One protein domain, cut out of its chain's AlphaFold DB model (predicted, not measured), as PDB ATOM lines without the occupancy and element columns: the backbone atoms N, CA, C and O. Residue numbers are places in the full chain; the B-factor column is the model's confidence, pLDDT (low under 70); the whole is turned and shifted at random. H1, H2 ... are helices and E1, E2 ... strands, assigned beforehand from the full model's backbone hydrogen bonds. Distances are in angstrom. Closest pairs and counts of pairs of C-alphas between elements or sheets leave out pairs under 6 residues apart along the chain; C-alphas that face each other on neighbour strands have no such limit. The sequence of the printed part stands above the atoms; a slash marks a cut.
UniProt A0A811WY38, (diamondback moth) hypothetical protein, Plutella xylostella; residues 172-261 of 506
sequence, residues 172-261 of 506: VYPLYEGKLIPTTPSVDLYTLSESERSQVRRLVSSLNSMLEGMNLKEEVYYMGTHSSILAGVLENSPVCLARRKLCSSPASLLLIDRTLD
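What this domain is: This is residues 172 to 261 of the 506 residues of the protein "(diamondback moth) hypothetical protein" of Plutella xylostella (UniProt A0A811WY38). A two-stranded parallel ribbon, E1 and E2, runs along one side of helix H2, and the long helix H1 crosses H2 on another side. H3 sits at one end, beside the last turns of H1 and the beginning of E1, while the unnamed stretch 172 to 193 gathers at the opposite end. The printed part has 90 residues with three named helices and two named strands, in the order H1, E1, H2, H3, E2, and its class is mixed, helices and strands. It is compact, with a radius of gyration of the C-alphas of 13.4 A, and only just elongated, spanning 40 by 26 by 19 A.

Where its parts are: Residues 172 to 193 hold no named element. H1, residues 194 to 213, begins at C-alpha 194 (134.264, 178.651, 46.878) and is 28.5 A long. E1, residues 216 to 223, is 20.8 A long and bends by 51 degrees at residue 219. H2 covers residues 225 to 236, 16.5 A, and H3 residues 238 to 246. E2, residues 249 to 256, is 22.3 A long and ends at C-alpha 256 (155.838, 175.017, 42.600).

How they stand to each other: E1 and E2 are parallel at 21 degrees, with N 217 and O 249 2.7 A apart, within hydrogen-bond range. E1, H2, H3 and E2 form a strand-helix-strand unit, two parallel neighbour strands with helices between, and its crossover is left-handed. The closest C-alphas of H2 and E2, Ser 227 and Leu 255, are 5.4 A apart. H1 touches H2 with residues 200 to 208 alone, at a steep tilt of 55 degrees; their closest C-alphas, Val 204 and Leu 230, are 6.4 A apart. H1 touches H3 with residues 208 to 212 alone, at a shallow tilt of 13 degrees, the same way; the C-alphas of Asn 208 and Cys 240 come closest, 6.3 A. H1 and E2 are apart. In H1 and H2 every O i to N i+4 pair is within hydrogen-bond range, in H3 4 of 5.

The domain as a whole: The C-alphas farthest apart, Thr 183 and Ser 248, are 40.2 A apart. The printed part has no cut, and the four links between named elements are tight. Mean pLDDT of the printed part is 93.1, and no printed residue is under 70.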
ATOM      1  N   VAL A 172     147.122 183.155  50.180       91.25
ATOM      2  CA  VAL A 172     146.962 182.008  49.281       91.25
ATOM      3  C   VAL A 172     147.967 180.938  49.675       91.25
ATOM      4  O   VAL A 172     149.179 181.144  49.620       91.25
ATOM      5  N   TYR A 173     147.453 179.775  50.056       90.19
ATOM      6  CA  TYR A 173     148.257 178.621  50.427       90.19
ATOM      7  C   TYR A 173     147.655 177.349  49.810       90.19
ATOM      8  O   TYR A 173     146.427 177.260  49.746       90.19
ATOM      9  N   PRO A 174     148.467 176.365  49.372       90.88
ATOM     10  CA  PRO A 174     147.981 175.081  48.857       90.88
ATOM     11  C   PRO A 174     147.192 174.282  49.911       90.88
ATOM     12  O   PRO A 174     147.748 173.443  50.623       90.88
ATOM     13  N   LEU A 175     145.895 174.566  50.026       87.31
ATOM     14  CA  LEU A 175     144.944 173.893  50.907       87.31
ATOM     15  C   LEU A 175     143.803 173.268  50.101       87.31
ATOM     16  O   LEU A 175     143.449 173.742  49.021       87.31
ATOM     17  N   TYR A 176     143.245 172.199  50.662       89.75
ATOM     18  CA  TYR A 176     142.121 171.443  50.122       89.75
ATOM     19  C   TYR A 176     141.112 171.211  51.245       89.75
ATOM     20  O   TYR A 176     141.326 170.349  52.103       89.75
ATOM     21  N   GLU A 177     140.055 172.024  51.296       85.88
ATOM     22  CA  GLU A 177     139.091 172.038  52.408       85.88
ATOM     23  C   GLU A 177     139.788 172.223  53.773       85.88
ATOM     24  O   GLU A 177     139.487 171.554  54.765       85.88
ATOM     25  N   GLY A 178     140.792 173.106  53.807       82.88
ATOM     26  CA  GLY A 178     141.598 173.376  55.001       82.88
ATOM     27  C   GLY A 178     142.653 172.313  55.341       82.88
ATOM     28  O   GLY A 178     143.273 172.395  56.402       82.88
ATOM     29  N   LYS A 179     142.891 171.323  54.469       87.06
ATOM     30  CA  LYS A 179     143.933 170.293  54.640       87.06
ATOM     31  C   LYS A 179     145.112 170.523  53.695       87.06
ATOM     32  O   LYS A 179     144.932 171.004  52.587       87.06
ATOM     33  N   LEU A 180     146.311 170.107  54.109       84.81
ATOM     34  CA  LEU A 180     147.527 170.165  53.276       84.81
ATOM     35  C   LEU A 180     147.549 169.115  52.156       84.81
ATOM     36  O   LEU A 180     148.251 169.279  51.162       84.81
ATOM     37  N   ILE A 181     146.808 168.024  52.344       86.19
ATOM     38  CA  ILE A 181     146.732 166.896  51.418       86.19
ATOM     39  C   ILE A 181     145.267 166.750  51.004       86.19
ATOM     40  O   ILE A 181     144.396 166.738  51.884       86.19
ATOM     41  N   PRO A 182     144.976 166.633  49.700       86.88
ATOM     42  CA  PRO A 182     143.614 166.439  49.239       86.88
ATOM     43  C   PRO A 182     143.079 165.068  49.658       86.88
ATOM     44  O   PRO A 182     143.811 164.085  49.757       86.88
ATOM     45  N   THR A 183     141.774 164.998  49.901       85.19
ATOM     46  CA  THR A 183     141.080 163.741  50.227       85.19
ATOM     47  C   THR A 183     140.893 162.855  48.999       85.19
ATOM     48  O   THR A 183     140.836 161.632  49.124       85.19
ATOM     49  N   THR A 184     140.805 163.465  47.815       83.50
ATOM     50  CA  THR A 184     140.658 162.784  46.532       83.50
ATOM     51  C   THR A 184     141.953 162.863  45.722       83.50
ATOM     52  O   THR A 184     142.657 163.871  45.760       83.50
ATOM     53  N   PRO A 185     142.276 161.819  44.939       76.69
ATOM     54  CA  PRO A 185     143.461 161.822  44.080       76.69
ATOM     55  C   PRO A 185     143.316 162.746  42.861       76.69
ATOM     56  O   PRO A 185     144.317 163.137  42.270       76.69
ATOM     57  N   SER A 186     142.083 163.091  42.478       83.75
ATOM     58  CA  SER A 186     141.783 164.041  41.406       83.75
ATOM     59  C   SER A 186     141.217 165.311  42.023       83.75
ATOM     60  O   SER A 186     140.125 165.279  42.597       83.75
ATOM     61  N   VAL A 187     141.967 166.403  41.906       89.12
ATOM     62  CA  VAL A 187     141.552 167.745  42.319       89.12
ATOM     63  C   VAL A 187     141.574 168.633  41.086       89.12
ATOM     64  O   VAL A 187     142.561 168.671  40.355       89.12
ATOM     65  N   ASP A 188     140.481 169.348  40.866       91.12
ATOM     66  CA  ASP A 188     140.368 170.400  39.864       91.12
ATOM     67  C   ASP A 188     139.825 171.694  40.493       91.12
ATOM     68  O   ASP A 188     139.450 171.738  41.668       91.12
ATOM     69  N   LEU A 189     139.759 172.765  39.700       92.00
ATOM     70  CA  LEU A 189     139.280 174.076  40.145       92.00
ATOM     71  C   LEU A 189     137.886 174.041  40.802       92.00
ATOM     72  O   LEU A 189     137.603 174.856  41.679       92.00
ATOM     73  N   TYR A 190     136.998 173.157  40.351       90.75
ATOM     74  CA  TYR A 190     135.609 173.073  40.799       90.75
ATOM     75  C   TYR A 190     135.415 172.118  41.979       90.75
ATOM     76  O   TYR A 190     134.395 172.228  42.655       90.75
ATOM     77  N   THR A 191     136.393 171.253  42.264       89.94
ATOM     78  CA  THR A 191     136.449 170.476  43.516       89.94
ATOM     79  C   THR A 191     136.861 171.306  44.735       89.94
ATOM     80  O   THR A 191     136.614 170.888  45.861       89.94
ATOM     81  N   LEU A 192     137.470 172.479  44.528       91.06
ATOM     82  CA  LEU A 192     137.844 173.394  45.608       91.06
ATOM     83  C   LEU A 192     136.618 174.062  46.242       91.06
ATOM     84  O   LEU A 192     135.599 174.294  45.578       91.06
ATOM     85  N   SER A 193     136.749 174.471  47.508       91.19
ATOM     86  CA  SER A 193     135.752 175.338  48.141       91.19
ATOM     87  C   SER A 193     135.616 176.667  47.387       91.19
ATOM     88  O   SER A 193     136.513 177.090  46.654       91.19
ATOM     89  N   GLU A 194     134.497 177.375  47.571       90.44
ATOM     90  CA  GLU A 194     134.264 178.651  46.878       90.44
ATOM     91  C   GLU A 194     135.382 179.674  47.148       90.44
ATOM     92  O   GLU A 194     135.833 180.351  46.222       90.44
ATOM     93  N   SER A 195     135.859 179.734  48.395       90.75
ATOM     94  CA  SER A 195     136.938 180.631  48.819       90.75
ATOM     95  C   SER A 195     138.267 180.280  48.142       90.75
ATOM     96  O   SER A 195     138.882 181.134  47.506       90.75
ATOM     97  N   GLU A 196     138.679 179.007  48.195       92.38
ATOM     98  CA  GLU A 196     139.916 178.525  47.560       92.38
ATOM     99  C   GLU A 196     139.867 178.722  46.036       92.38
ATOM    100  O   GLU A 196     140.823 179.193  45.419       92.38
ATOM    101  N   ARG A 197     138.715 178.447  45.414       93.06
ATOM    102  CA  ARG A 197     138.497 178.668  43.981       93.06
ATOM    103  C   ARG A 197     138.612 180.143  43.593       93.06
ATOM    104  O   ARG A 197     139.175 180.452  42.542       93.06
ATOM    105  N   SER A 198     138.068 181.048  44.409       93.62
ATOM    106  CA  SER A 198     138.189 182.498  44.204       93.62
ATOM    107  C   SER A 198     139.651 182.938  44.303       93.62
ATOM    108  O   SER A 198     140.150 183.604  43.395       93.62
ATOM    109  N   GLN A 199     140.377 182.479  45.326       94.62
ATOM    110  CA  GLN A 199     141.806 182.759  45.495       94.62
ATOM    111  C   GLN A 199     142.633 182.327  44.275       94.62
ATOM    112  O   GLN A 199     143.411 183.122  43.749       94.62
ATOM    113  N   VAL A 200     142.402 181.110  43.770       95.31
ATOM    114  CA  VAL A 200     143.053 180.583  42.559       95.31
ATOM    115  C   VAL A 200     142.761 181.462  41.340       95.31
ATOM    116  O   VAL A 200     143.685 181.865  40.634       95.31
ATOM    117  N   ARG A 201     141.489 181.806  41.087       95.56
ATOM    118  CA  ARG A 201     141.105 182.644  39.934       95.56
ATOM    119  C   ARG A 201     141.725 184.036  40.001       95.56
ATOM    120  O   ARG A 201     142.218 184.530  38.989       95.56
ATOM    121  N   ARG A 202     141.712 184.657  41.182       96.94
ATOM    122  CA  ARG A 202     142.270 185.997  41.402       96.94
ATOM    123  C   ARG A 202     143.787 185.995  41.207       96.94
ATOM    124  O   ARG A 202     144.286 186.806  40.430       96.94
ATOM    125  N   LEU A 203     144.499 185.024  41.788       97.50
ATOM    126  CA  LEU A 203     145.943 184.860  41.584       97.50
ATOM    127  C   LEU A 203     146.287 184.670  40.101       97.50
ATOM    128  O   LEU A 203     147.142 185.383  39.574       97.50
ATOM    129  N   VAL A 204     145.595 183.763  39.403       97.25
ATOM    130  CA  VAL A 204     145.821 183.534  37.965       97.25
ATOM    131  C   VAL A 204     145.521 184.778  37.139       97.25
ATOM    132  O   VAL A 204     146.273 185.086  36.219       97.25
ATOM    133  N   SER A 205     144.476 185.532  37.477       96.69
ATOM    134  CA  SER A 205     144.186 186.802  36.813       96.69
ATOM    135  C   SER A 205     145.325 187.807  36.975       96.69
ATOM    136  O   SER A 205     145.737 188.399  35.979       96.69
ATOM    137  N   SER A 206     145.878 187.974  38.177       97.44
ATOM    138  CA  SER A 206     147.017 188.876  38.378       97.44
ATOM    139  C   SER A 206     148.286 188.390  37.678       97.44
ATOM    140  O   SER A 206     148.994 189.207  37.090       97.44
ATOM    141  N   LEU A 207     148.558 187.079  37.674       97.38
ATOM    142  CA  LEU A 207     149.661 186.506  36.894       97.38
ATOM    143  C   LEU A 207     149.472 186.773  35.397       97.38
ATOM    144  O   LEU A 207     150.409 187.202  34.730       97.38
ATOM    145  N   ASN A 208     148.260 186.582  34.877       97.25
ATOM    146  CA  ASN A 208     147.938 186.851  33.481       97.25
ATOM    147  C   ASN A 208     148.168 188.327  33.118       97.25
ATOM    148  O   ASN A 208     148.825 188.601  32.116       97.25
ATOM    149  N   SER A 209     147.703 189.263  33.952       96.94
ATOM    150  CA  SER A 209     147.922 190.705  33.761       96.94
ATOM    151  C   SER A 209     149.405 191.084  33.804       96.94
ATOM    152  O   SER A 209     149.859 191.907  33.012       96.94
ATOM    153  N   MET A 210     150.181 190.468  34.699       96.81
ATOM    154  CA  MET A 210     151.627 190.680  34.782       96.81
ATOM    155  C   MET A 210     152.345 190.162  33.529       96.81
ATOM    156  O   MET A 210     153.145 190.883  32.934       96.81
ATOM    157  N   LEU A 211     152.028 188.941  33.088       97.19
ATOM    158  CA  LEU A 211     152.579 188.357  31.861       97.19
ATOM    159  C   LEU A 211     152.223 189.206  30.632       97.19
ATOM    160  O   LEU A 211     153.072 189.412  29.768       97.19
ATOM    161  N   GLU A 212     150.998 189.733  30.566       95.94
ATOM    162  CA  GLU A 212     150.563 190.654  29.511       95.94
ATOM    163  C   GLU A 212     151.378 191.946  29.516       95.94
ATOM    164  O   GLU A 212     151.984 192.294  28.501       95.94
ATOM    165  N   GLY A 213     151.444 192.627  30.663       95.06
ATOM    166  CA  GLY A 213     152.145 193.902  30.800       95.06
ATOM    167  C   GLY A 213     153.647 193.791  30.533       95.06
ATOM    168  O   GLY A 213     154.256 194.722  30.013       95.06
ATOM    169  N   MET A 214     154.248 192.633  30.808       95.62
ATOM    170  CA  MET A 214     155.650 192.343  30.490       95.62
ATOM    171  C   MET A 214     155.860 191.807  29.062       95.62
ATOM    172  O   MET A 214     157.003 191.569  28.660       95.62
ATOM    173  N   ASN A 215     154.787 191.644  28.276       96.69
ATOM    174  CA  ASN A 215     154.781 191.065  26.931       96.69
ATOM    175  C   ASN A 215     155.409 189.654  26.881       96.69
ATOM    176  O   ASN A 215     156.197 189.336  25.981       96.69
ATOM    177  N   LEU A 216     155.081 188.817  27.868       96.62
ATOM    178  CA  LEU A 216     155.590 187.457  28.029       96.62
ATOM    179  C   LEU A 216     154.617 186.424  27.460       96.62
ATOM    180  O   LEU A 216     153.417 186.456  27.714       96.62
ATOM    181  N   LYS A 217     155.165 185.483  26.700       96.00
ATOM    182  CA  LYS A 217     154.514 184.300  26.151       96.00
ATOM    183  C   LYS A 217     155.125 183.080  26.827       96.00
ATOM    184  O   LYS A 217     156.182 182.597  26.429       96.00
ATOM    185  N   GLU A 218     154.470 182.641  27.884       95.94
ATOM    186  CA  GLU A 218     154.950 181.596  28.773       95.94
ATOM    187  C   GLU A 218     154.632 180.179  28.271       95.94
ATOM    188  O   GLU A 218     153.536 179.913  27.773       95.94
ATOM    189  N   GLU A 219     155.585 179.269  28.458       96.75
ATOM    190  CA  GLU A 219     155.354 177.830  28.583       96.75
ATOM    191  C   GLU A 219     155.199 177.489  30.066       96.75
ATOM    192  O   GLU A 219     156.047 177.877  30.878       96.75
ATOM    193  N   VAL A 220     154.115 176.802  30.428       97.75
ATOM    194  CA  VAL A 220     153.772 176.536  31.828       97.75
ATOM    195  C   VAL A 220     154.284 175.159  32.242       97.75
ATOM    196  O   VAL A 220     153.935 174.139  31.659       97.75
ATOM    197  N   TYR A 221     155.093 175.140  33.293       98.25
ATOM    198  CA  TYR A 221     155.559 173.948  33.987       98.25
ATOM    199  C   TYR A 221     155.061 174.023  35.426       98.25
ATOM    200  O   TYR A 221     155.026 175.103  36.019       98.25
ATOM    201  N   TYR A 222     154.689 172.890  36.011       97.50
ATOM    202  CA  TYR A 222     154.208 172.868  37.385       97.50
ATOM    203  C   TYR A 222     154.704 171.654  38.161       97.50
ATOM    204  O   TYR A 222     154.961 170.588  37.598       97.50
ATOM    205  N   MET A 223     154.803 171.818  39.478       96.75
ATOM    206  CA  MET A 223     155.081 170.754  40.427       96.75
ATOM    207  C   MET A 223     154.161 170.911  41.640       96.75
ATOM    208  O   MET A 223     154.203 171.924  42.335       96.75
ATOM    209  N   GLY A 224     153.336 169.892  41.887       93.62
ATOM    210  CA  GLY A 224     152.333 169.886  42.954       93.62
ATOM    211  C   GLY A 224     150.898 170.048  42.448       93.62
ATOM    212  O   GLY A 224     150.655 170.492  41.322       93.62
ATOM    213  N   THR A 225     149.947 169.626  43.277       93.94
ATOM    214  CA  THR A 225     148.519 169.561  42.937       93.94
ATOM    215  C   THR A 225     147.873 170.946  42.859       93.94
ATOM    216  O   THR A 225     147.004 171.161  42.025       93.94
ATOM    217  N   HIS A 226     148.293 171.922  43.661       94.62
ATOM    218  CA  HIS A 226     147.715 173.267  43.599       94.62
ATOM    219  C   HIS A 226     148.258 174.024  42.382       94.62
ATOM    220  O   HIS A 226     147.513 174.674  41.646       94.62
ATOM    221  N   SER A 227     149.549 173.860  42.102       96.06
ATOM    222  CA  SER A 227     150.223 174.392  40.921       96.06
ATOM    223  C   SER A 227     149.652 173.821  39.624       96.06
ATOM    224  O   SER A 227     149.549 174.561  38.647       96.06
ATOM    225  N   SER A 228     149.215 172.554  39.604       95.88
ATOM    226  CA  SER A 228     148.528 171.982  38.436       95.88
ATOM    227  C   SER A 228     147.169 172.642  38.177       95.88
ATOM    228  O   SER A 228     146.816 172.874  37.022       95.88
ATOM    229  N   ILE A 229     146.434 173.026  39.228       96.25
ATOM    230  CA  ILE A 229     145.175 173.774  39.100       96.25
ATOM    231  C   ILE A 229     145.455 175.170  38.530       96.25
ATOM    232  O   ILE A 229     144.805 175.571  37.565       96.25
ATOM    233  N   LEU A 230     146.440 175.895  39.076       96.94
ATOM    234  CA  LEU A 230     146.852 177.212  38.566       96.94
ATOM    235  C   LEU A 230     147.261 177.139  37.086       96.94
ATOM    236  O   LEU A 230     146.787 177.940  36.274       96.94
ATOM    237  N   ALA A 231     148.088 176.151  36.731       97.38
ATOM    238  CA  ALA A 231     148.501 175.887  35.355       97.38
ATOM    239  C   ALA A 231     147.299 175.588  34.453       97.38
ATOM    240  O   ALA A 231     147.153 176.201  33.399       97.38
ATOM    241  N   GLY A 232     146.385 174.726  34.905       96.69
ATOM    242  CA  GLY A 232     145.165 174.392  34.177       96.69
ATOM    243  C   GLY A 232     144.310 175.621  33.862       96.69
ATOM    244  O   GLY A 232     143.805 175.739  32.746       96.69
ATOM    245  N   VAL A 233     144.186 176.579  34.785       95.62
ATOM    246  CA  VAL A 233     143.463 177.834  34.511       95.62
ATOM    247  C   VAL A 233     144.231 178.719  33.523       95.62
ATOM    248  O   VAL A 233     143.622 179.222  32.578       95.62
ATOM    249  N   LEU A 234     145.548 178.884  33.690       96.06
ATOM    250  CA  LEU A 234     146.393 179.665  32.771       96.06
ATOM    251  C   LEU A 234     146.396 179.099  31.343       96.06
ATOM    252  O   LEU A 234     146.480 179.851  30.370       96.06
ATOM    253  N   GLU A 235     146.319 177.781  31.187       94.50
ATOM    254  CA  GLU A 235     146.330 177.131  29.878       94.50
ATOM    255  C   GLU A 235     144.971 177.141  29.189       94.50
ATOM    256  O   GLU A 235     144.927 177.292  27.969       94.50
ATOM    257  N   ASN A 236     143.878 177.022  29.947       92.44
ATOM    258  CA  ASN A 236     142.551 176.782  29.377       92.44
ATOM    259  C   ASN A 236     141.614 177.997  29.424       92.44
ATOM    260  O   ASN A 236     140.609 178.012  28.713       92.44
ATOM    261  N   SER A 237     141.911 179.027  30.224       89.75
ATOM    262  CA  SER A 237     141.072 180.231  30.272       89.75
ATOM    263  C   SER A 237     141.087 180.968  28.923       89.75
ATOM    264  O   SER A 237     142.172 181.300  28.423       89.75
ATOM    265  N   PRO A 238     139.917 181.307  28.336       88.69
ATOM    266  CA  PRO A 238     139.842 182.048  27.075       88.69
ATOM    267  C   PRO A 238     140.622 183.369  27.090       88.69
ATOM    268  O   PRO A 238     141.263 183.715  26.097       88.69
ATOM    269  N   VAL A 239     140.619 184.078  28.225       89.25
ATOM    270  CA  VAL A 239     141.339 185.353  28.398       89.25
ATOM    271  C   VAL A 239     142.854 185.133  28.354       89.25
ATOM    272  O   VAL A 239     143.569 185.855  27.658       89.25
ATOM    273  N   CYS A 240     143.345 184.080  29.014       93.00
ATOM    274  CA  CYS A 240     144.767 183.732  29.015       93.00
ATOM    275  C   CYS A 240     145.244 183.286  27.625       93.00
ATOM    276  O   CYS A 240     146.310 183.701  27.163       93.00
ATOM    277  N   LEU A 241     144.426 182.495  26.925       92.69
ATOM    278  CA  LEU A 241     144.689 182.053  25.554       92.69
ATOM    279  C   LEU A 241     144.726 183.220  24.562       92.69
ATOM    280  O   LEU A 241     145.578 183.238  23.670       92.69
ATOM    281  N   ALA A 242     143.810 184.183  24.691       91.69
ATOM    282  CA  ALA A 242     143.783 185.376  23.852       91.69
ATOM    283  C   ALA A 242     145.046 186.225  24.055       91.69
ATOM    284  O   ALA A 242     145.732 186.527  23.079       91.69
ATOM    285  N   ARG A 243     145.413 186.514  25.311       93.31
ATOM    286  CA  ARG A 243     146.651 187.231  25.654       93.31
ATOM    287  C   ARG A 243     147.890 186.535  25.088       93.31
ATOM    288  O   ARG A 243     148.691 187.174  24.411       93.31
ATOM    289  N   ARG A 244     148.046 185.220  25.298       94.19
ATOM    290  CA  ARG A 244     149.236 184.465  24.847       94.19
ATOM    291  C   ARG A 244     149.465 184.557  23.329       94.19
ATOM    292  O   ARG A 244     150.602 184.441  22.874       94.19
ATOM    293  N   LYS A 245     148.404 184.763  22.536       93.50
ATOM    294  CA  LYS A 245     148.498 184.983  21.079       93.50
ATOM    295  C   LYS A 245     149.038 186.369  20.713       93.50
ATOM    296  O   LYS A 245     149.598 186.511  19.631       93.50
ATOM    297  N   LEU A 246     148.849 187.361  21.582       93.75
ATOM    298  CA  LEU A 246     149.289 188.744  21.386       93.75
ATOM    299  C   LEU A 246     150.709 188.984  21.913       93.75
ATOM    300  O   LEU A 246     151.409 189.855  21.400       93.75
ATOM    301  N   CYS A 247     151.150 188.207  22.904       94.00
ATOM    302  CA  CYS A 247     152.491 188.333  23.463       94.00
ATOM    303  C   CYS A 247     153.567 187.693  22.573       94.00
ATOM    304  O   CYS A 247     153.368 186.627  21.984       94.00
ATOM    305  N   SER A 248     154.746 188.318  22.520       93.19
ATOM    306  CA  SER A 248     155.839 187.891  21.634       93.19
ATOM    307  C   SER A 248     157.087 187.366  22.345       93.19
ATOM    308  O   SER A 248     157.870 186.661  21.714       93.19
ATOM    309  N   SER A 249     157.324 187.722  23.612       96.06
ATOM    310  CA  SER A 249     158.593 187.393  24.283       96.06
ATOM    311  C   SER A 249     158.498 186.025  24.960       96.06
ATOM    312  O   SER A 249     157.724 185.897  25.903       96.06
ATOM    313  N   PRO A 250     159.245 184.997  24.527       95.69
ATOM    314  CA  PRO A 250     159.154 183.673  25.133       95.69
ATOM    315  C   PRO A 250     159.626 183.693  26.593       95.69
ATOM    316  O   PRO A 250     160.594 184.376  26.929       95.69
ATOM    317  N   ALA A 251     158.958 182.919  27.443       95.75
ATOM    318  CA  ALA A 251     159.338 182.701  28.835       95.75
ATOM    319  C   ALA A 251     158.965 181.282  29.280       95.75
ATOM    320  O   ALA A 251     158.075 180.659  28.707       95.75
ATOM    321  N   SER A 252     159.602 180.793  30.338       97.06
ATOM    322  CA  SER A 252     159.162 179.589  31.045       97.06
ATOM    323  C   SER A 252     158.623 180.005  32.405       97.06
ATOM    324  O   SER A 252     159.303 180.709  33.152       97.06
ATOM    325  N   LEU A 253     157.400 179.587  32.719       97.56
ATOM    326  CA  LEU A 253     156.783 179.783  34.022       97.56
ATOM    327  C   LEU A 253     156.816 178.455  34.770       97.56
ATOM    328  O   LEU A 253     156.195 177.495  34.332       97.56
ATOM    329  N   LEU A 254     157.527 178.412  35.894       98.19
ATOM    330  CA  LEU A 254     157.556 177.255  36.783       98.19
ATOM    331  C   LEU A 254     156.730 177.554  38.038       98.19
ATOM    332  O   LEU A 254     157.068 178.453  38.805       98.19
ATOM    333  N   LEU A 255     155.655 176.796  38.235       97.81
ATOM    334  CA  LEU A 255     154.780 176.867  39.406       97.81
ATOM    335  C   LEU A 255     155.122 175.720  40.359       97.81
ATOM    336  O   LEU A 255     155.139 174.563  39.946       97.81
ATOM    337  N   ILE A 256     155.424 176.024  41.619       96.56
ATOM    338  CA  ILE A 256     155.838 175.017  42.600       96.56
ATOM    339  C   ILE A 256     155.007 175.179  43.865       96.56
ATOM    340  O   ILE A 256     154.992 176.252  44.472       96.56
ATOM    341  N   ASP A 257     154.363 174.098  44.296       94.19
ATOM    342  CA  ASP A 257     153.654 174.078  45.567       94.19
ATOM    343  C   ASP A 257     154.637 174.192  46.725       94.19
ATOM    344  O   ASP A 257     155.549 173.376  46.882       94.19
ATOM    345  N   ARG A 258     154.394 175.161  47.613       91.00
ATOM    346  CA  ARG A 258     155.203 175.320  48.826       91.00
ATOM    347  C   ARG A 258     155.211 174.061  49.697       91.00
ATOM    348  O   ARG A 258     156.198 173.809  50.381       91.00
ATOM    349  N   THR A 259     154.146 173.263  49.643       89.81
ATOM    350  CA  THR A 259     153.993 172.007  50.392       89.81
ATOM    351  C   THR A 259     154.971 170.909  49.973       89.81
ATOM    352  O   THR A 259     155.145 169.962  50.733       89.81
ATOM    353  N   LEU A 260     155.645 171.039  48.825       90.62
ATOM    354  CA  LEU A 260     156.675 170.092  48.378       90.62
ATOM    355  C   LEU A 260     158.015 170.266  49.095       90.62
ATOM    356  O   LEU A 260     158.817 169.341  49.133       90.62
ATOM    357  N   ASP A 261     158.259 171.442  49.670       89.31
ATOM    358  CA  ASP A 261     159.410 171.674  50.533       89.31
ATOM    359  C   ASP A 261     158.979 172.592  51.678       89.31
ATOM    360  O   ASP A 261     158.966 173.816  51.579       89.31
TER     361      ASP A 261